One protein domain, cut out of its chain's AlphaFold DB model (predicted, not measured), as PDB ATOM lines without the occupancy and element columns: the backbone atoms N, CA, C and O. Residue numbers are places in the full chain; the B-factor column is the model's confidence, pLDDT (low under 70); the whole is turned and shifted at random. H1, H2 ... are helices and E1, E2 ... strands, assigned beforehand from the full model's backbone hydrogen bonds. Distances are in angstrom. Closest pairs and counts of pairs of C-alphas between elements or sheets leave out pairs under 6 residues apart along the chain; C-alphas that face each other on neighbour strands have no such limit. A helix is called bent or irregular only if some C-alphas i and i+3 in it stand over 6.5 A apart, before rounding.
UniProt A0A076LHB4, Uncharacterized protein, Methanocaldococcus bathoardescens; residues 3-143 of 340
ATOM      1  N   THR A   3     234.790 194.309 203.656       97.62
ATOM      2  CA  THR A   3     235.040 193.099 202.856       97.62
ATOM      3  C   THR A   3     234.508 191.797 203.475       97.62
ATOM      4  O   THR A   3     233.953 191.007 202.716       97.62
ATOM      5  N   PRO A   4     234.491 191.593 204.811       98.19
ATOM      6  CA  PRO A   4     233.776 190.459 205.410       98.19
ATOM      7  C   PRO A   4     232.267 190.453 205.121       98.19
ATOM      8  O   PRO A   4     231.701 189.408 204.820       98.19
ATOM      9  N   MET A   5     231.613 191.621 205.166       98.25
ATOM     10  CA  MET A   5     230.192 191.766 204.822       98.25
ATOM     11  C   MET A   5     229.952 191.413 203.349       98.25
ATOM     12  O   MET A   5     229.018 190.684 203.039       98.25
ATOM     13  N   ILE A   6     230.822 191.881 202.450       98.44
ATOM     14  CA  ILE A   6     230.732 191.597 201.009       98.44
ATOM     15  C   ILE A   6     230.884 190.089 200.741       98.44
ATOM     16  O   ILE A   6     230.089 189.515 200.002       98.44
ATOM     17  N   LYS A   7     231.835 189.420 201.404       98.31
ATOM     18  CA  LYS A   7     231.993 187.960 201.322       98.31
ATOM     19  C   LYS A   7     230.732 187.212 201.760       98.31
ATOM     20  O   LYS A   7     230.335 186.230 201.138       98.31
ATOM     21  N   LEU A   8     230.106 187.658 202.849       98.44
ATOM     22  CA  LEU A   8     228.868 187.057 203.349       98.44
ATOM     23  C   LEU A   8     227.701 187.269 202.385       98.44
ATOM     24  O   LEU A   8     226.925 186.336 202.204       98.44
ATOM     25  N   LEU A   9     227.603 188.439 201.751       98.19
ATOM     26  CA  LEU A   9     226.613 188.682 200.702       98.19
ATOM     27  C   LEU A   9     226.779 187.676 199.561       98.19
ATOM     28  O   LEU A   9     225.860 186.897 199.333       98.19
ATOM     29  N   ARG A  10     227.967 187.585 198.945       98.25
ATOM     30  CA  ARG A  10     228.219 186.624 197.853       98.25
ATOM     31  C   ARG A  10     227.964 185.173 198.262       98.25
ATOM     32  O   ARG A  10     227.455 184.385 197.475       98.25
ATOM     33  N   LYS A  11     228.302 184.797 199.499       98.00
ATOM     34  CA  LYS A  11     228.063 183.432 199.997       98.00
ATOM     35  C   LYS A  11     226.570 183.071 200.036       98.00
ATOM     36  O   LYS A  11     226.244 181.912 199.778       98.00
ATOM     37  N   ASN A  12     225.705 184.018 200.406       98.25
ATOM     38  CA  ASN A  12     224.264 183.789 200.572       98.25
ATOM     39  C   ASN A  12     223.463 184.077 199.295       98.25
ATOM     40  O   ASN A  12     222.445 183.436 199.069       98.25
ATOM     41  N   PHE A  13     223.960 184.977 198.448       97.38
ATOM     42  CA  PHE A  13     223.351 185.392 197.188       97.38
ATOM     43  C   PHE A  13     224.326 185.095 196.044       97.38
ATOM     44  O   PHE A  13     225.032 185.971 195.554       97.38
ATOM     45  N   LYS A  14     224.459 183.809 195.698       95.94
ATOM     46  CA  LYS A  14     225.498 183.348 194.761       95.94
ATOM     47  C   LYS A  14     225.249 183.805 193.331       95.94
ATOM     48  O   LYS A  14     226.208 184.202 192.674       95.94
ATOM     49  N   ASP A  15     223.992 183.755 192.912       96.44
ATOM     50  CA  ASP A  15     223.561 184.017 191.538       96.44
ATOM     51  C   ASP A  15     223.057 185.458 191.343       96.44
ATOM     52  O   ASP A  15     222.787 185.865 190.217       96.44
ATOM     53  N   ASP A  16     222.947 186.232 192.428       97.06
ATOM     54  CA  ASP A  16     222.513 187.625 192.366       97.06
ATOM     55  C   ASP A  16     223.674 188.547 191.981       97.06
ATOM     56  O   ASP A  16     224.840 188.303 192.312       97.06
ATOM     57  N   GLU A  17     223.324 189.656 191.335       97.75
ATOM     58  CA  GLU A  17     224.256 190.726 191.003       97.75
ATOM     59  C   GLU A  17     224.554 191.588 192.245       97.75
ATOM     60  O   GLU A  17     223.661 192.172 192.868       97.75
ATOM     61  N   ILE A  18     225.830 191.667 192.625       98.38
ATOM     62  CA  ILE A  18     226.331 192.426 193.771       98.38
ATOM     63  C   ILE A  18     227.352 193.439 193.269       98.38
ATOM     64  O   ILE A  18     228.502 193.112 192.977       98.38
ATOM     65  N   GLU A  19     226.951 194.703 193.253       98.00
ATOM     66  CA  GLU A  19     227.796 195.800 192.790       98.00
ATOM     67  C   GLU A  19     228.121 196.782 193.920       98.00
ATOM     68  O   GLU A  19     227.405 196.900 194.921       98.00
ATOM     69  N   ALA A  20     229.218 197.525 193.767       97.62
ATOM     70  CA  ALA A  20     229.616 198.557 194.719       97.62
ATOM     71  C   ALA A  20     229.792 199.916 194.043       97.62
ATOM     72  O   ALA A  20     230.506 200.046 193.057       97.62
ATOM     73  N   LEU A  21     229.224 200.970 194.630       96.25
ATOM     74  CA  LEU A  21     229.479 202.353 194.227       96.25
ATOM     75  C   LEU A  21     230.412 203.031 195.232       96.25
ATOM     76  O   LEU A  21     230.146 203.071 196.435       96.25
ATOM     77  N   THR A  22     231.504 203.607 194.736       94.19
ATOM     78  CA  THR A  22     232.543 204.232 195.558       94.19
ATOM     79  C   THR A  22     232.797 205.679 195.143       94.19
ATOM     80  O   THR A  22     232.704 206.053 193.975       94.19
ATOM     81  N   MET A  23     233.163 206.507 196.123       90.12
ATOM     82  CA  MET A  23     233.497 207.919 195.893       90.12
ATOM     83  C   MET A  23     234.998 208.202 195.908       90.12
ATOM     84  O   MET A  23     235.451 209.237 195.419       90.12
ATOM     85  N   GLN A  24     235.772 207.318 196.536       89.12
ATOM     86  CA  GLN A  24     237.206 207.479 196.739       89.12
ATOM     87  C   GLN A  24     237.949 206.517 195.824       89.12
ATOM     88  O   GLN A  24     237.696 205.315 195.864       89.12
ATOM     89  N   LYS A  25     238.913 207.042 195.061       91.06
ATOM     90  CA  LYS A  25     239.693 206.247 194.107       91.06
ATOM     91  C   LYS A  25     240.407 205.071 194.782       91.06
ATOM     92  O   LYS A  25     240.361 203.963 194.277       91.06
ATOM     93  N   ALA A  26     240.988 205.284 195.962       91.25
ATOM     94  CA  ALA A  26     241.634 204.205 196.709       91.25
ATOM     95  C   ALA A  26     240.645 203.097 197.116       91.25
ATOM     96  O   ALA A  26     240.996 201.929 197.108       91.25
ATOM     97  N   THR A  27     239.396 203.430 197.459       93.62
ATOM     98  CA  THR A  27     238.381 202.409 197.768       93.62
ATOM     99  C   THR A  27     237.960 201.643 196.520       93.62
ATOM    100  O   THR A  27     237.844 200.426 196.594       93.62
ATOM    101  N   TYR A  28     237.776 202.338 195.393       96.44
ATOM    102  CA  TYR A  28     237.532 201.713 194.092       96.44
ATOM    103  C   TYR A  28     238.634 200.710 193.741       96.44
ATOM    104  O   TYR A  28     238.346 199.537 193.544       96.44
ATOM    105  N   GLU A  29     239.895 201.151 193.777       95.88
ATOM    106  CA  GLU A  29     241.055 200.306 193.478       95.88
ATOM    107  C   GLU A  29     241.147 199.104 194.443       95.88
ATOM    108  O   GLU A  29     241.626 198.053 194.069       95.88
ATOM    109  N   ILE A  30     240.674 199.172 195.689       96.44
ATOM    110  CA  ILE A  30     240.662 197.978 196.560       96.44
ATOM    111  C   ILE A  30     239.532 197.001 196.200       96.44
ATOM    112  O   ILE A  30     239.677 195.797 196.406       96.44
ATOM    113  N   LEU A  31     238.392 197.506 195.726       97.62
ATOM    114  CA  LEU A  31     237.196 196.695 195.496       97.62
ATOM    115  C   LEU A  31     237.087 196.144 194.073       97.62
ATOM    116  O   LEU A  31     236.484 195.090 193.926       97.62
ATOM    117  N   GLU A  32     237.645 196.805 193.052       97.31
ATOM    118  CA  GLU A  32     237.467 196.392 191.643       97.31
ATOM    119  C   GLU A  32     238.025 194.989 191.333       97.31
ATOM    120  O   GLU A  32     237.608 194.369 190.365       97.31
ATOM    121  N   THR A  33     238.932 194.461 192.161       97.38
ATOM    122  CA  THR A  33     239.477 193.095 192.048       97.38
ATOM    123  C   THR A  33     238.825 192.100 193.004       97.38
ATOM    124  O   THR A  33     239.262 190.954 193.099       97.38
ATOM    125  N   ASN A  34     237.818 192.516 193.774       98.12
ATOM    126  CA  ASN A  34     237.174 191.645 194.742       98.12
ATOM    127  C   ASN A  34     236.206 190.683 194.027       98.12
ATOM    128  O   ASN A  34     235.174 191.142 193.545       98.12
ATOM    129  N   PRO A  35     236.455 189.359 194.031       97.75
ATOM    130  CA  PRO A  35     235.652 188.382 193.289       97.75
ATOM    131  C   PRO A  35     234.245 188.189 193.866       97.75
ATOM    132  O   PRO A  35     233.437 187.452 193.314       97.75
ATOM    133  N   ASN A  36     233.947 188.802 195.014       98.44
ATOM    134  CA  ASN A  36     232.613 188.773 195.591       98.44
ATOM    135  C   ASN A  36     231.682 189.839 194.981       98.44
ATOM    136  O   ASN A  36     230.484 189.799 195.262       98.44
ATOM    137  N   LEU A  37     232.209 190.773 194.183       98.44
ATOM    138  CA  LEU A  37     231.461 191.822 193.489       98.44
ATOM    139  C   LEU A  37     231.498 191.568 191.979       98.44
ATOM    140  O   LEU A  37     232.564 191.274 191.446       98.44
ATOM    141  N   ASP A  38     230.364 191.724 191.301       98.25
ATOM    142  CA  ASP A  38     230.296 191.611 189.835       98.25
ATOM    143  C   ASP A  38     230.848 192.865 189.159       98.25
ATOM    144  O   ASP A  38     231.469 192.801 188.099       98.25
ATOM    145  N   ASN A  39     230.658 194.018 189.803       97.56
ATOM    146  CA  ASN A  39     231.124 195.291 189.290       97.56
ATOM    147  C   ASN A  39     231.369 196.312 190.401       97.56
ATOM    148  O   ASN A  39     230.761 196.287 191.480       97.56
ATOM    149  N   VAL A  40     232.244 197.272 190.114       98.00
ATOM    150  CA  VAL A  40     232.535 198.389 191.007       98.00
ATOM    151  C   VAL A  40     232.527 199.678 190.208       98.00
ATOM    152  O   VAL A  40     233.270 199.853 189.252       98.00
ATOM    153  N   TYR A  41     231.720 200.632 190.646       96.94
ATOM    154  CA  TYR A  41     231.634 201.955 190.055       96.94
ATOM    155  C   TYR A  41     232.432 202.960 190.883       96.94
ATOM    156  O   TYR A  41     232.315 203.031 192.112       96.94
ATOM    157  N   TYR A  42     233.226 203.786 190.208       95.56
ATOM    158  CA  TYR A  42     233.870 204.952 190.804       95.56
ATOM    159  C   TYR A  42     233.224 206.229 190.295       95.56
ATOM    160  O   TYR A  42     233.257 206.527 189.102       95.56
ATOM    161  N   PHE A  43     232.695 207.026 191.219       93.06
ATOM    162  CA  PHE A  43     232.156 208.334 190.887       93.06
ATOM    163  C   PHE A  43     232.530 209.378 191.935       93.06
ATOM    164  O   PHE A  43     232.123 209.325 193.097       93.06
ATOM    165  N   ASN A  44     233.311 210.376 191.522       90.06
ATOM    166  CA  ASN A  44     233.762 211.435 192.415       90.06
ATOM    167  C   ASN A  44     232.727 212.568 192.505       90.06
ATOM    168  O   ASN A  44     232.829 213.588 191.816       90.06
ATOM    169  N   PHE A  45     231.760 212.408 193.410       85.88
ATOM    170  CA  PHE A  45     230.700 213.397 193.651       85.88
ATOM    171  C   PHE A  45     231.225 214.790 194.044       85.88
ATOM    172  O   PHE A  45     230.526 215.781 193.844       85.88
ATOM    173  N   PHE A  46     232.457 214.905 194.561       82.38
ATOM    174  CA  PHE A  46     233.036 216.201 194.933       82.38
ATOM    175  C   PHE A  46     233.438 217.059 193.726       82.38
ATOM    176  O   PHE A  46     233.590 218.268 193.879       82.38
ATOM    177  N   LYS A  47     233.615 216.464 192.537       83.88
ATOM    178  CA  LYS A  47     234.085 217.179 191.336       83.88
ATOM    179  C   LYS A  47     232.976 217.604 190.372       83.88
ATOM    180  O   LYS A  47     233.163 218.565 189.642       83.88
ATOM    181  N   ILE A  48     231.851 216.888 190.346       81.75
ATOM    182  CA  ILE A  48     230.825 217.022 189.291       81.75
ATOM    183  C   ILE A  48     229.640 217.917 189.716       81.75
ATOM    184  O   ILE A  48     228.836 218.342 188.887       81.75
ATOM    185  N   GLY A  49     229.549 218.275 191.003       83.69
ATOM    186  CA  GLY A  49     228.453 219.087 191.541       83.69
ATOM    187  C   GLY A  49     227.127 218.320 191.632       83.69
ATOM    188  O   GLY A  49     227.017 217.162 191.218       83.69
ATOM    189  N   HIS A  50     226.099 218.946 192.212       86.31
ATOM    190  CA  HIS A  50     224.848 218.256 192.555       86.31
ATOM    191  C   HIS A  50     224.052 217.771 191.337       86.31
ATOM    192  O   HIS A  50     223.627 216.620 191.323       86.31
ATOM    193  N   PHE A  51     223.884 218.598 190.303       88.94
ATOM    194  CA  PHE A  51     223.090 218.232 189.124       88.94
ATOM    195  C   PHE A  51     223.683 217.049 188.360       88.94
ATOM    196  O   PHE A  51     222.971 216.090 188.079       88.94
ATOM    197  N   GLY A  52     224.988 217.079 188.075       91.25
ATOM    198  CA  GLY A  52     225.647 215.971 187.384       91.25
ATOM    199  C   GLY A  52     225.674 214.695 188.227       91.25
ATOM    200  O   GLY A  52     225.487 213.609 187.692       91.25
ATOM    201  N   SER A  53     225.802 214.823 189.553       90.94
ATOM    202  CA  SER A  53     225.682 213.691 190.479       90.94
ATOM    203  C   SER A  53     224.300 213.042 190.438       90.94
ATOM    204  O   SER A  53     224.196 211.824 190.349       90.94
ATOM    205  N   ILE A  54     223.236 213.849 190.493       92.25
ATOM    206  CA  ILE A  54     221.856 213.362 190.425       92.25
ATOM    207  C   ILE A  54     221.610 212.707 189.064       92.25
ATOM    208  O   ILE A  54     221.156 211.569 189.026       92.25
ATOM    209  N   LYS A  55     221.971 213.382 187.965       93.06
ATOM    210  CA  LYS A  55     221.842 212.846 186.603       93.06
ATOM    211  C   LYS A  55     222.516 211.477 186.475       93.06
ATOM    212  O   LYS A  55     221.866 210.525 186.063       93.06
ATOM    213  N   TYR A  56     223.768 211.366 186.920       92.88
ATOM    214  CA  TYR A  56     224.511 210.107 186.904       92.88
ATOM    215  C   TYR A  56     223.803 208.997 187.690       92.88
ATOM    216  O   TYR A  56     223.678 207.884 187.183       92.88
ATOM    217  N   LEU A  57     223.304 209.293 188.898       93.25
ATOM    218  CA  LEU A  57     222.577 208.314 189.709       93.25
ATOM    219  C   LEU A  57     221.285 207.845 189.028       93.25
ATOM    220  O   LEU A  57     220.994 206.648 189.025       93.25
ATOM    221  N   PHE A  58     220.529 208.773 188.438       92.19
ATOM    222  CA  PHE A  58     219.296 208.451 187.727       92.19
ATOM    223  C   PHE A  58     219.551 207.583 186.493       92.19
ATOM    224  O   PHE A  58     218.896 206.561 186.330       92.19
ATOM    225  N   GLU A  59     220.519 207.959 185.661       93.38
ATOM    226  CA  GLU A  59     220.833 207.243 184.418       93.38
ATOM    227  C   GLU A  59     221.486 205.879 184.681       93.38
ATOM    228  O   GLU A  59     221.213 204.905 183.978       93.38
ATOM    229  N   SER A  60     222.335 205.788 185.709       93.25
ATOM    230  CA  SER A  60     223.160 204.596 185.930       93.25
ATOM    231  C   SER A  60     222.523 203.575 186.860       93.25
ATOM    232  O   SER A  60     222.798 202.393 186.685       93.25
ATOM    233  N   PHE A  61     221.684 203.986 187.819       94.75
ATOM    234  CA  PHE A  61     221.290 203.113 188.936       94.75
ATOM    235  C   PHE A  61     219.798 203.107 189.272       94.75
ATOM    236  O   PHE A  61     219.338 202.173 189.936       94.75
ATOM    237  N   ARG A  62     219.024 204.125 188.866       94.38
ATOM    238  CA  ARG A  62     217.626 204.247 189.301       94.38
ATOM    239  C   ARG A  62     216.810 203.031 188.874       94.38
ATOM    240  O   ARG A  62     216.634 202.779 187.690       94.38
ATOM    241  N   GLY A  63     216.253 202.334 189.863       90.75
ATOM    242  CA  GLY A  63     215.349 201.203 189.628       90.75
ATOM    243  C   GLY A  63     216.033 199.917 189.159       90.75
ATOM    244  O   GLY A  63     215.323 198.988 188.792       90.75
ATOM    245  N   LYS A  64     217.373 199.850 189.188       95.50
ATOM    246  CA  LYS A  64     218.131 198.647 188.810       95.50
ATOM    247  C   LYS A  64     218.317 197.637 189.942       95.50
ATOM    248  O   LYS A  64     218.506 196.466 189.666       95.50
ATOM    249  N   TYR A  65     218.250 198.082 191.196       97.00
ATOM    250  CA  TYR A  65     218.518 197.233 192.359       97.00
ATOM    251  C   TYR A  65     217.271 197.033 193.213       97.00
ATOM    252  O   TYR A  65     216.533 197.984 193.483       97.00
ATOM    253  N   ASP A  66     217.080 195.821 193.728       97.56
ATOM    254  CA  ASP A  66     216.042 195.535 194.722       97.56
ATOM    255  C   ASP A  66     216.450 195.977 196.132       97.56
ATOM    256  O   ASP A  66     215.606 196.442 196.910       97.56
ATOM    257  N   VAL A  67     217.749 195.899 196.440       98.12
ATOM    258  CA  VAL A  67     218.333 196.236 197.743       98.12
ATOM    259  C   VAL A  67     219.507 197.198 197.563       98.12
ATOM    260  O   VAL A  67     220.383 196.970 196.737       98.12
ATOM    261  N   SER A  68     219.572 198.252 198.376       97.62
ATOM    262  CA  SER A  68     220.784 199.055 198.561       97.62
ATOM    263  C   SER A  68     221.243 199.010 200.018       97.62
ATOM    264  O   SER A  68     220.431 199.057 200.943       97.62
ATOM    265  N   ILE A  69     222.558 198.937 200.237       98.06
ATOM    266  CA  ILE A  69     223.163 198.906 201.576       98.06
ATOM    267  C   ILE A  69     224.145 200.067 201.707       98.06
ATOM    268  O   ILE A  69     225.108 200.176 200.949       98.06
ATOM    269  N   THR A  70     223.927 200.935 202.694       96.19
ATOM    270  CA  THR A  70     224.831 202.055 202.980       96.19
ATOM    271  C   THR A  70     225.818 201.665 204.078       96.19
ATOM    272  O   THR A  70     225.442 201.508 205.236       96.19
ATOM    273  N   ILE A  71     227.089 201.511 203.705       94.06
ATOM    274  CA  ILE A  71     228.166 200.990 204.564       94.06
ATOM    275  C   ILE A  71     228.547 201.982 205.679       94.06
ATOM    276  O   ILE A  71     228.572 203.199 205.476       94.06
ATOM    277  N   TYR A  72     228.912 201.460 206.854       88.31
ATOM    278  CA  TYR A  72     229.376 202.238 208.004       88.31
ATOM    279  C   TYR A  72     230.698 202.978 207.724       88.31
ATOM    280  O   TYR A  72     231.624 202.375 207.167       88.31
ATOM    281  N   PRO A  73     230.886 204.222 208.205       79.06
ATOM    282  CA  PRO A  73     229.960 205.044 208.987       79.06
ATOM    283  C   PRO A  73     229.065 205.907 208.084       79.06
ATOM    284  O   PRO A  73     229.436 207.007 207.672       79.06
ATOM    285  N   SER A  74     227.847 205.443 207.816       81.25
ATOM    286  CA  SER A  74     226.857 206.130 206.981       81.25
ATOM    287  C   SER A  74     226.147 207.270 207.727       81.25
ATOM    288  O   SER A  74     224.926 207.315 207.745       81.25
ATOM    289  N   TYR A  75     226.873 208.142 208.434       84.69
ATOM    290  CA  TYR A  75     226.252 209.198 209.252       84.69
ATOM    291  C   TYR A  75     225.775 210.416 208.433       84.69
ATOM    292  O   TYR A  75     224.691 210.925 208.690       84.69
ATOM    293  N   PRO A  76     226.550 210.953 207.472       88.44
ATOM    294  CA  PRO A  76     226.129 212.135 206.722       88.44
ATOM    295  C   PRO A  76     224.883 211.943 205.837       88.44
ATOM    296  O   PRO A  76     224.820 211.003 205.044       88.44
ATOM    297  N   LYS A  77     223.991 212.946 205.822       91.00
ATOM    298  CA  LYS A  77     222.765 212.966 204.993       91.00
ATOM    299  C   LYS A  77     222.928 212.616 203.517       91.00
ATOM    300  O   LYS A  77     222.023 212.043 202.920       91.00
ATOM    301  N   HIS A  78     224.062 212.965 202.908       90.06
ATOM    302  CA  HIS A  78     224.276 212.742 201.478       90.06
ATOM    303  C   HIS A  78     224.278 211.257 201.105       90.06
ATOM    304  O   HIS A  78     223.825 210.927 200.015       90.06
ATOM    305  N   TYR A  79     224.710 210.364 202.002       91.38
ATOM    306  CA  TYR A  79     224.665 208.925 201.744       91.38
ATOM    307  C   TYR A  79     223.226 208.402 201.686       91.38
ATOM    308  O   TYR A  79     222.891 207.609 200.810       91.38
ATOM    309  N   HIS A  80     222.348 208.901 202.558       94.31
ATOM    310  CA  HIS A  80     220.938 208.511 202.578       94.31
ATOM    311  C   HIS A  80     220.151 209.092 201.403       94.31
ATOM    312  O   HIS A  80     219.310 208.401 200.831       94.31
ATOM    313  N   VAL A  81     220.466 210.324 200.985       94.06
ATOM    314  CA  VAL A  81     219.918 210.897 199.744       94.06
ATOM    315  C   VAL A  81     220.354 210.069 198.538       94.06
ATOM    316  O   VAL A  81     219.516 209.721 197.716       94.06
ATOM    317  N   LEU A  82     221.637 209.710 198.446       92.69
ATOM    318  CA  LEU A  82     222.149 208.878 197.358       92.69
ATOM    319  C   LEU A  82     221.422 207.526 197.308       92.69
ATOM    320  O   LEU A  82     220.910 207.155 196.255       92.69
ATOM    321  N   SER A  83     221.312 206.832 198.445       93.81
ATOM    322  CA  SER A  83     220.590 205.555 198.545       93.81
ATOM    323  C   SER A  83     219.116 205.684 198.127       93.81
ATOM    324  O   SER A  83     218.593 204.843 197.395       93.81
ATOM    325  N   TYR A  84     218.450 206.774 198.523       95.75
ATOM    326  CA  TYR A  84     217.079 207.071 198.107       95.75
ATOM    327  C   TYR A  84     216.950 207.323 196.599       95.75
ATOM    328  O   TYR A  84     216.002 206.843 195.983       95.75
ATOM    329  N   LEU A  85     217.905 208.036 195.990       94.81
ATOM    330  CA  LEU A  85     217.903 208.338 194.554       94.81
ATOM    331  C   LEU A  85     218.216 207.120 193.677       94.81
ATOM    332  O   LEU A  85     217.667 207.024 192.584       94.81
ATOM    333  N   ILE A  86     219.026 206.167 194.153       94.94
ATOM    334  CA  ILE A  86     219.138 204.837 193.519       94.94
ATOM    335  C   ILE A  86     217.754 204.164 193.497       94.94
ATOM    336  O   ILE A  86     217.358 203.520 192.523       94.94
ATOM    337  N   GLY A  87     216.967 204.380 194.551       94.88
ATOM    338  CA  GLY A  87     215.555 204.026 194.581       94.88
ATOM    339  C   GLY A  87     215.306 202.522 194.581       94.88
ATOM    340  O   GLY A  87     214.316 202.071 194.001       94.88
ATOM    341  N   ALA A  88     216.201 201.777 195.236       96.88
ATOM    342  CA  ALA A  88     215.987 200.378 195.577       96.88
ATOM    343  C   ALA A  88     214.780 200.226 196.511       96.88
ATOM    344  O   ALA A  88     214.506 201.117 197.328       96.88
ATOM    345  N   LYS A  89     214.056 199.106 196.395       95.88
ATOM    346  CA  LYS A  89     212.847 198.837 197.197       95.88
ATOM    347  C   LYS A  89     213.190 198.769 198.681       95.88
ATOM    348  O   LYS A  89     212.530 199.426 199.484       95.88
ATOM    349  N   ARG A  90     214.261 198.042 199.017       97.69
ATOM    350  CA  ARG A  90     214.839 197.989 200.362       97.69
ATOM    351  C   ARG A  90     216.125 198.800 200.410       97.69
ATOM    352  O   ARG A  90     216.996 198.657 199.560       97.69
ATOM    353  N   ARG A  91     216.245 199.667 201.406       97.81
ATOM    354  CA  ARG A  91     217.393 200.547 201.637       97.81
ATOM    355  C   ARG A  91     217.836 200.353 203.074       97.81
ATOM    356  O   ARG A  91     217.159 200.821 203.991       97.81
ATOM    357  N   ILE A  92     218.942 199.643 203.246       98.31
ATOM    358  CA  ILE A  92     219.488 199.252 204.540       98.31
ATOM    359  C   ILE A  92     220.603 200.221 204.936       98.31
ATOM    360  O   ILE A  92     221.514 200.497 204.151       98.31
ATOM    361  N   ALA A  93     220.552 200.744 206.158       97.25
ATOM    362  CA  ALA A  93     221.594 201.616 206.693       97.25
ATOM    363  C   ALA A  93     221.670 201.546 208.223       97.25
ATOM    364  O   ALA A  93     220.789 201.001 208.893       97.25
ATOM    365  N   HIS A  94     222.710 202.157 208.794       94.94
ATOM    366  CA  HIS A  94     222.782 202.340 210.240       94.94
ATOM    367  C   HIS A  94     221.892 203.487 210.727       94.94
ATOM    368  O   HIS A  94     221.830 204.563 210.123       94.94
ATOM    369  N   LYS A  95     221.269 203.276 211.887       92.56
ATOM    370  CA  LYS A  95     220.680 204.314 212.734       92.56
ATOM    371  C   LYS A  95     221.651 204.641 213.860       92.56
ATOM    372  O   LYS A  95     222.079 203.761 214.600       92.56
ATOM    373  N   PHE A  96     221.967 205.920 213.999       90.62
ATOM    374  CA  PHE A  96     222.792 206.432 215.089       90.62
ATOM    375  C   PHE A  96     221.912 207.032 216.186       90.62
ATOM    376  O   PHE A  96     220.761 207.405 215.948       90.62
ATOM    377  N   ASN A  97     222.476 207.179 217.385       87.88
ATOM    378  CA  ASN A  97     221.767 207.716 218.553       87.88
ATOM    379  C   ASN A  97     221.277 209.161 218.366       87.88
ATOM    380  O   ASN A  97     220.359 209.613 219.048       87.88
ATOM    381  N   LYS A  98     221.898 209.909 217.449       86.50
ATOM    382  CA  LYS A  98     221.564 211.299 217.130       86.50
ATOM    383  C   LYS A  98     221.454 211.471 215.623       86.50
ATOM    384  O   LYS A  98     222.041 210.717 214.857       86.50
ATOM    385  N   GLY A  99     220.730 212.508 215.212       87.69
ATOM    386  CA  GLY A  99     220.706 212.940 213.818       87.69
ATOM    387  C   GLY A  99     219.616 212.320 212.950       87.69
ATOM    388  O   GLY A  99     219.592 212.648 211.777       87.69
ATOM    389  N   TYR A 100     218.674 211.528 213.484       91.62
ATOM    390  CA  TYR A 100     217.641 210.838 212.686       91.62
ATOM    391  C   TYR A 100     216.994 211.711 211.589       91.62
ATOM    392  O   TYR A 100     217.114 211.405 210.402       91.62
ATOM    393  N   PHE A 101     216.379 212.837 211.969       93.12
ATOM    394  CA  PHE A 101     215.787 213.779 211.011       93.12
ATOM    395  C   PHE A 101     216.820 214.687 210.344       93.12
ATOM    396  O   PHE A 101     216.711 214.952 209.156       93.12
ATOM    397  N   LYS A 102     217.837 215.157 211.076       92.12
ATOM    398  CA  LYS A 102     218.849 216.089 210.545       92.12
ATOM    399  C   LYS A 102     219.694 215.470 209.424       92.12
ATOM    400  O   LYS A 102     220.103 216.168 208.500       92.12
ATOM    401  N   GLU A 103     219.963 214.178 209.534       92.75
ATOM    402  CA  GLU A 103     220.784 213.400 208.613       92.75
ATOM    403  C   GLU A 103     219.943 212.505 207.690       92.75
ATOM    404  O   GLU A 103     220.486 211.700 206.954       92.75
ATOM    405  N   PHE A 104     218.618 212.666 207.669       95.44
ATOM    406  CA  PHE A 104     217.720 211.975 206.733       95.44
ATOM    407  C   PHE A 104     217.742 210.439 206.824       95.44
ATOM    408  O   PHE A 104     217.527 209.745 205.829       95.44
ATOM    409  N   HIS A 105     217.927 209.881 208.025       93.31
ATOM    410  CA  HIS A 105     217.858 208.430 208.232       93.31
ATOM    411  C   HIS A 105     216.486 207.848 207.855       93.31
ATOM    412  O   HIS A 105     216.419 206.699 207.427       93.31
ATOM    413  N   PHE A 106     215.417 208.649 207.939       95.44
ATOM    414  CA  PHE A 106     214.052 208.273 207.545       95.44
ATOM    415  C   PHE A 106     213.883 207.940 206.052       95.44
ATOM    416  O   PHE A 106     212.844 207.418 205.666       95.44
ATOM    417  N   LEU A 107     214.871 208.240 205.200       96.88
ATOM    418  CA  LEU A 107     214.837 207.854 203.784       96.88
ATOM    419  C   LEU A 107     215.101 206.354 203.563       96.88
ATOM    420  O   LEU A 107     214.848 205.842 202.470       96.88
ATOM    421  N   ASN A 108     215.612 205.649 204.573       97.25
ATOM    422  CA  ASN A 108     215.926 204.221 204.521       97.25
ATOM    423  C   ASN A 108     214.734 203.397 205.027       97.25
ATOM    424  O   ASN A 108     213.982 203.863 205.881       97.25
ATOM    425  N   THR A 109     214.561 202.183 204.506       97.56
ATOM    426  CA  THR A 109     213.459 201.287 204.906       97.56
ATOM    427  C   THR A 109     213.830 200.434 206.107       97.56
ATOM    428  O   THR A 109     213.003 200.207 206.983       97.56
ATOM    429  N   ASP A 110     215.086 199.995 206.165       97.69
ATOM    430  CA  ASP A 110     215.589 199.071 207.168       97.69
ATOM    431  C   ASP A 110     216.751 199.745 207.903       97.69
ATOM    432  O   ASP A 110     217.783 200.085 207.317       97.69
ATOM    433  N   LEU A 111     216.579 199.973 209.202       96.81
ATOM    434  CA  LEU A 111     217.548 200.688 210.021       96.81
ATOM    435  C   LEU A 111     218.079 199.799 211.139       96.81
ATOM    436  O   LEU A 111     217.330 199.381 212.020       96.81
ATOM    437  N   ILE A 112     219.390 199.572 211.128       96.38
ATOM    438  CA  ILE A 112     220.094 198.801 212.154       96.38
ATOM    439  C   ILE A 112     220.797 199.759 213.108       96.38
ATOM    440  O   ILE A 112     221.551 200.626 212.671       96.38
ATOM    441  N   ASN A 113     220.574 199.622 214.415       94.94
ATOM    442  CA  ASN A 113     221.273 200.458 215.391       94.94
ATOM    443  C   ASN A 113     222.791 200.253 215.275       94.94
ATOM    444  O   ASN A 113     223.272 199.122 215.286       94.94
ATOM    445  N   ALA A 114     223.534 201.352 215.155       92.81
ATOM    446  CA  ALA A 114     224.987 201.329 215.217       92.81
ATOM    447  C   ALA A 114     225.438 200.991 216.643       92.81
ATOM    448  O   ALA A 114     225.120 201.712 217.589       92.81
ATOM    449  N   GLU A 115     226.222 199.929 216.785       91.94
ATOM    450  CA  GLU A 115     226.848 199.552 218.048       91.94
ATOM    451  C   GLU A 115     228.148 200.349 218.190       91.94
ATOM    452  O   GLU A 115     229.203 199.993 217.661       91.94
ATOM    453  N   GLU A 116     228.046 201.518 218.823       86.56
ATOM    454  CA  GLU A 116     229.128 202.504 218.900       86.56
ATOM    455  C   GLU A 116     230.290 202.109 219.819       86.56
ATOM    456  O   GLU A 116     231.263 202.848 219.910       86.56
ATOM    457  N   ASP A 117     230.215 200.980 220.501       89.31
ATOM    458  CA  ASP A 117     231.289 200.374 221.288       89.31
ATOM    459  C   ASP A 117     231.990 199.226 220.536       89.31
ATOM    460  O   ASP A 117     233.014 198.715 220.995       89.31
ATOM    461  N   LYS A 118     231.469 198.835 219.364       92.81
ATOM    462  CA  LYS A 118     231.967 197.712 218.563       92.81
ATOM    463  C   LYS A 118     232.844 198.161 217.404       92.81
ATOM    464  O   LYS A 118     232.778 199.285 216.907       92.81
ATOM    465  N   HIS A 119     233.634 197.212 216.914       95.81
ATOM    466  CA  HIS A 119     234.449 197.404 215.727       95.81
ATOM    467  C   HIS A 119     233.592 197.602 214.467       95.81
ATOM    468  O   HIS A 119     232.543 196.979 214.292       95.81
ATOM    469  N   ASN A 120     234.076 198.412 213.527       95.62
ATOM    470  CA  ASN A 120     233.340 198.744 212.305       95.62
ATOM    471  C   ASN A 120     233.084 197.542 211.384       95.62
ATOM    472  O   ASN A 120     232.152 197.567 210.585       95.62
ATOM    473  N   VAL A 121     233.895 196.487 211.481       97.75
ATOM    474  CA  VAL A 121     233.640 195.215 210.778       97.75
ATOM    475  C   VAL A 121     232.346 194.576 211.281       97.75
ATOM    476  O   VAL A 121     231.515 194.194 210.464       97.75
ATOM    477  N   ILE A 122     232.137 194.538 212.601       97.50
ATOM    478  CA  ILE A 122     230.915 194.004 213.219       97.50
ATOM    479  C   ILE A 122     229.713 194.843 212.790       97.50
ATOM    480  O   ILE A 122     228.733 194.298 212.288       97.50
ATOM    481  N   ASN A 123     229.819 196.173 212.894       96.81
ATOM    482  CA  ASN A 123     228.757 197.076 212.453       96.81
ATOM    483  C   ASN A 123     228.386 196.862 210.978       96.81
ATOM    484  O   ASN A 123     227.201 196.825 210.659       96.81
ATOM    485  N   ASN A 124     229.369 196.683 210.090       97.81
ATOM    486  CA  ASN A 124     229.096 196.396 208.683       97.81
ATOM    487  C   ASN A 124     228.422 195.035 208.485       97.81
ATOM    488  O   ASN A 124     227.414 194.975 207.797       97.81
ATOM    489  N   VAL A 125     228.901 193.957 209.112       98.31
ATOM    490  CA  VAL A 125     228.244 192.641 208.993       98.31
ATOM    491  C   VAL A 125     226.806 192.677 209.528       98.31
ATOM    492  O   VAL A 125     225.910 192.098 208.920       98.31
ATOM    493  N   ASN A 126     226.546 193.428 210.600       97.56
ATOM    494  CA  ASN A 126     225.206 193.585 211.163       97.56
ATOM    495  C   ASN A 126     224.197 194.258 210.215       97.56
ATOM    496  O   ASN A 126     222.995 194.100 210.430       97.56
ATOM    497  N   LEU A 127     224.641 194.962 209.162       98.12
ATOM    498  CA  LEU A 127     223.741 195.472 208.118       98.12
ATOM    499  C   LEU A 127     223.059 194.355 207.326       98.12
ATOM    500  O   LEU A 127     222.086 194.626 206.637       98.12
ATOM    501  N   LEU A 128     223.532 193.111 207.419       98.25
ATOM    502  CA  LEU A 128     222.928 191.982 206.711       98.25
ATOM    503  C   LEU A 128     221.747 191.353 207.465       98.25
ATOM    504  O   LEU A 128     221.024 190.549 206.884       98.25
ATOM    505  N   LYS A 129     221.496 191.752 208.722       97.75
ATOM    506  CA  LYS A 129     220.386 191.228 209.538       97.75
ATOM    507  C   LYS A 129     219.008 191.337 208.859       97.75
ATOM    508  O   LYS A 129     218.270 190.364 208.931       97.75
ATOM    509  N   PRO A 130     218.638 192.442 208.174       97.75
ATOM    510  CA  PRO A 130     217.356 192.527 207.464       97.75
ATOM    511  C   PRO A 130     217.242 191.591 206.253       97.75
ATOM    512  O   PRO A 130     216.149 191.437 205.714       97.75
ATOM    513  N   LEU A 131     218.354 191.019 205.792       97.81
ATOM    514  CA  LEU A 131     218.405 190.020 204.723       97.81
ATOM    515  C   LEU A 131     218.447 188.589 205.284       97.81
ATOM    516  O   LEU A 131     218.881 187.680 204.590       97.81
ATOM    517  N   ASP A 132     218.077 188.414 206.557       97.56
ATOM    518  CA  ASP A 132     218.082 187.137 207.280       97.56
ATOM    519  C   ASP A 132     219.471 186.479 207.408       97.56
ATOM    520  O   ASP A 132     219.601 185.306 207.759       97.56
ATOM    521  N   ILE A 133     220.541 187.258 207.211       97.94
ATOM    522  CA  ILE A 133     221.923 186.821 207.429       97.94
ATOM    523  C   ILE A 133     222.360 187.279 208.819       97.94
ATOM    524  O   ILE A 133     222.799 188.414 209.031       97.94
ATOM    525  N   VAL A 134     222.256 186.369 209.786       96.88
ATOM    526  CA  VAL A 134     222.644 186.609 211.179       96.88
ATOM    527  C   VAL A 134     223.897 185.804 211.501       96.88
ATOM    528  O   VAL A 134     223.865 184.580 211.551       96.88
ATOM    529  N   ILE A 135     225.007 186.506 211.735       97.38
ATOM    530  CA  ILE A 135     226.294 185.908 212.106       97.38
ATOM    531  C   ILE A 135     226.615 186.292 213.547       97.38
ATOM    532  O   ILE A 135     226.484 187.460 213.927       97.38
ATOM    533  N   SER A 136     227.046 185.325 214.357       96.75
ATOM    534  CA  SER A 136     227.436 185.612 215.738       96.75
ATOM    535  C   SER A 136     228.709 186.466 215.788       96.75
ATOM    536  O   SER A 136     229.601 186.338 214.949       96.75
ATOM    537  N   GLU A 137     228.857 187.314 216.810       95.62
ATOM    538  CA  GLU A 137     230.057 188.155 216.954       95.62
ATOM    539  C   GLU A 137     231.349 187.314 217.007       95.62
ATOM    540  O   GLU A 137     232.377 187.706 216.455       95.62
ATOM    541  N   ASN A 138     231.289 186.127 217.620       96.56
ATOM    542  CA  ASN A 138     232.416 185.197 217.701       96.56
ATOM    543  C   ASN A 138     232.828 184.641 216.334       96.56
ATOM    544  O   ASN A 138     234.012 184.399 216.111       96.56
ATOM    545  N   GLU A 139     231.882 184.441 215.418       97.38
ATOM    546  CA  GLU A 139     232.188 184.053 214.041       97.38
ATOM    547  C   GLU A 139     232.731 185.234 213.238       97.38
ATOM    548  O   GLU A 139     233.732 185.074 212.543       97.38
ATOM    549  N   ILE A 140     232.159 186.434 213.401       97.56
ATOM    550  CA  ILE A 140     232.654 187.655 212.740       97.56
ATOM    551  C   ILE A 140     234.120 187.913 213.112       97.56
ATOM    552  O   ILE A 140     234.933 188.224 212.243       97.56
ATOM    553  N   LYS A 141     234.488 187.730 214.387       96.19
ATOM    554  CA  LYS A 141     235.870 187.885 214.881       96.19
ATOM    555  C   LYS A 141     236.875 186.925 214.242       96.19
ATOM    556  O   LYS A 141     238.057 187.236 214.237       96.19
ATOM    557  N   LYS A 142     236.425 185.792 213.693       96.75
ATOM    558  CA  LYS A 142     237.283 184.832 212.976       96.75
ATOM    559  C   LYS A 142     237.469 185.192 211.501       96.75
ATOM    560  O   LYS A 142     238.280 184.570 210.820       96.75
ATOM    561  N   MET A 143     236.707 186.156 210.985       97.62
ATOM    562  CA  MET A 143     236.796 186.580 209.593       97.62
ATOM    563  C   MET A 143     237.927 187.590 209.401       97.62
ATOM    564  O   MET A 143     238.028 188.579 210.126       97.62
TER     565      MET A 143
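This is residues 3 to 143 of the 340 residues of an uncharacterized protein of Methanocaldococcus bathoardescens (UniProt A0A076LHB4). A small three-strand parallel sheet, E3, E4 and E5, lies near the middle of a compact body, with helix H4 along one of its faces, while H5 only grazes the sheet with its residues 123 to 126; H1 and H6 pack on H5. Beside this part, a second small unit holds the two parallel strands E1 and E2 with H2 packed on them, and the kinked helix H3 packs on H4 with residues 54 to 61. The printed part has 141 residues with six named helices and five named strands, in the order H1 E1 H2 E2 H3 E3 H4 E4 E5 H5 H6; the class is mixed. The radius of gyration of the C-alphas is 14.8 A, and the C-alphas span 45 by 36 by 28 A.

The larger sheet is E3, residues 67 to 69, E4, residues 90 to 95 and 15.1 A long, and E5, residues 110 to 113. H4 is residues 77 to 86, 14.5 A. The smaller sheet is E1, residues 19 to 22, and E2, residues 39 to 42, with H2, residues 25 to 31, between them in the chain. H3, residues 45 to 61, 14.7 A, has a kink of 87 degrees near residue 52 and is irregular: C-alphas 47 and 50 are 9.4 A apart. H1, residues 3 to 12, 14.4 A, begins with C-alpha 3 at (235.040, 193.099, 202.856). H5 is residues 120 to 126; H6, residues 137 to 140, ends with C-alpha 140 at (232.654, 187.655, 212.740).

E4 is the inner strand, with staggered pairing: its residues 90 to 92 pair with E3, N 92 and O 68 at 2.8 A, and 92 to 95 with E5, N 95 and O 112 at 2.8 A. H4 is over E3 and E4 at a height over the sheet of 9.8 A, making two layers, a helix on one face of a sheet. E3, H4, E4 and E1, H2, E2 are strand-helix-strand units, two parallel neighbours with a helix between, each with a right-handed crossover. N 22 and O 41 of E1 and E2 are 2.8 A apart. The closest C-alphas of H2 and E2 are those of Tyr 28 and Tyr 42, 5.9 A. H3 touches H4 with residues 54 to 61 alone, closest at the C-alphas of Phe 61 and Ile 86, 5.3 A. H5 only grazes the sheet. H1 touches H5 at a shallow tilt of 18 degrees, the same way, the C-alphas of Met 5 and Val 125 being closest at 4.7 A. H6 touches H5, with the C-alphas of Ile 122 and Ile 140 closest at 6.6 A. Every O i to N i+4 pair is within hydrogen-bond range in H1, H2, H4 and H5, and 9 of 13 are in H3; H6 is too short for such a pair.

The two C-alphas farthest apart are those of Phe 51 and Asn 138, 44.7 A. The printed part has no cut. The link E4 to E5, residues 96 to 109, is long. The mean pLDDT of the printed part is 94.5, and no printed residue is under 70.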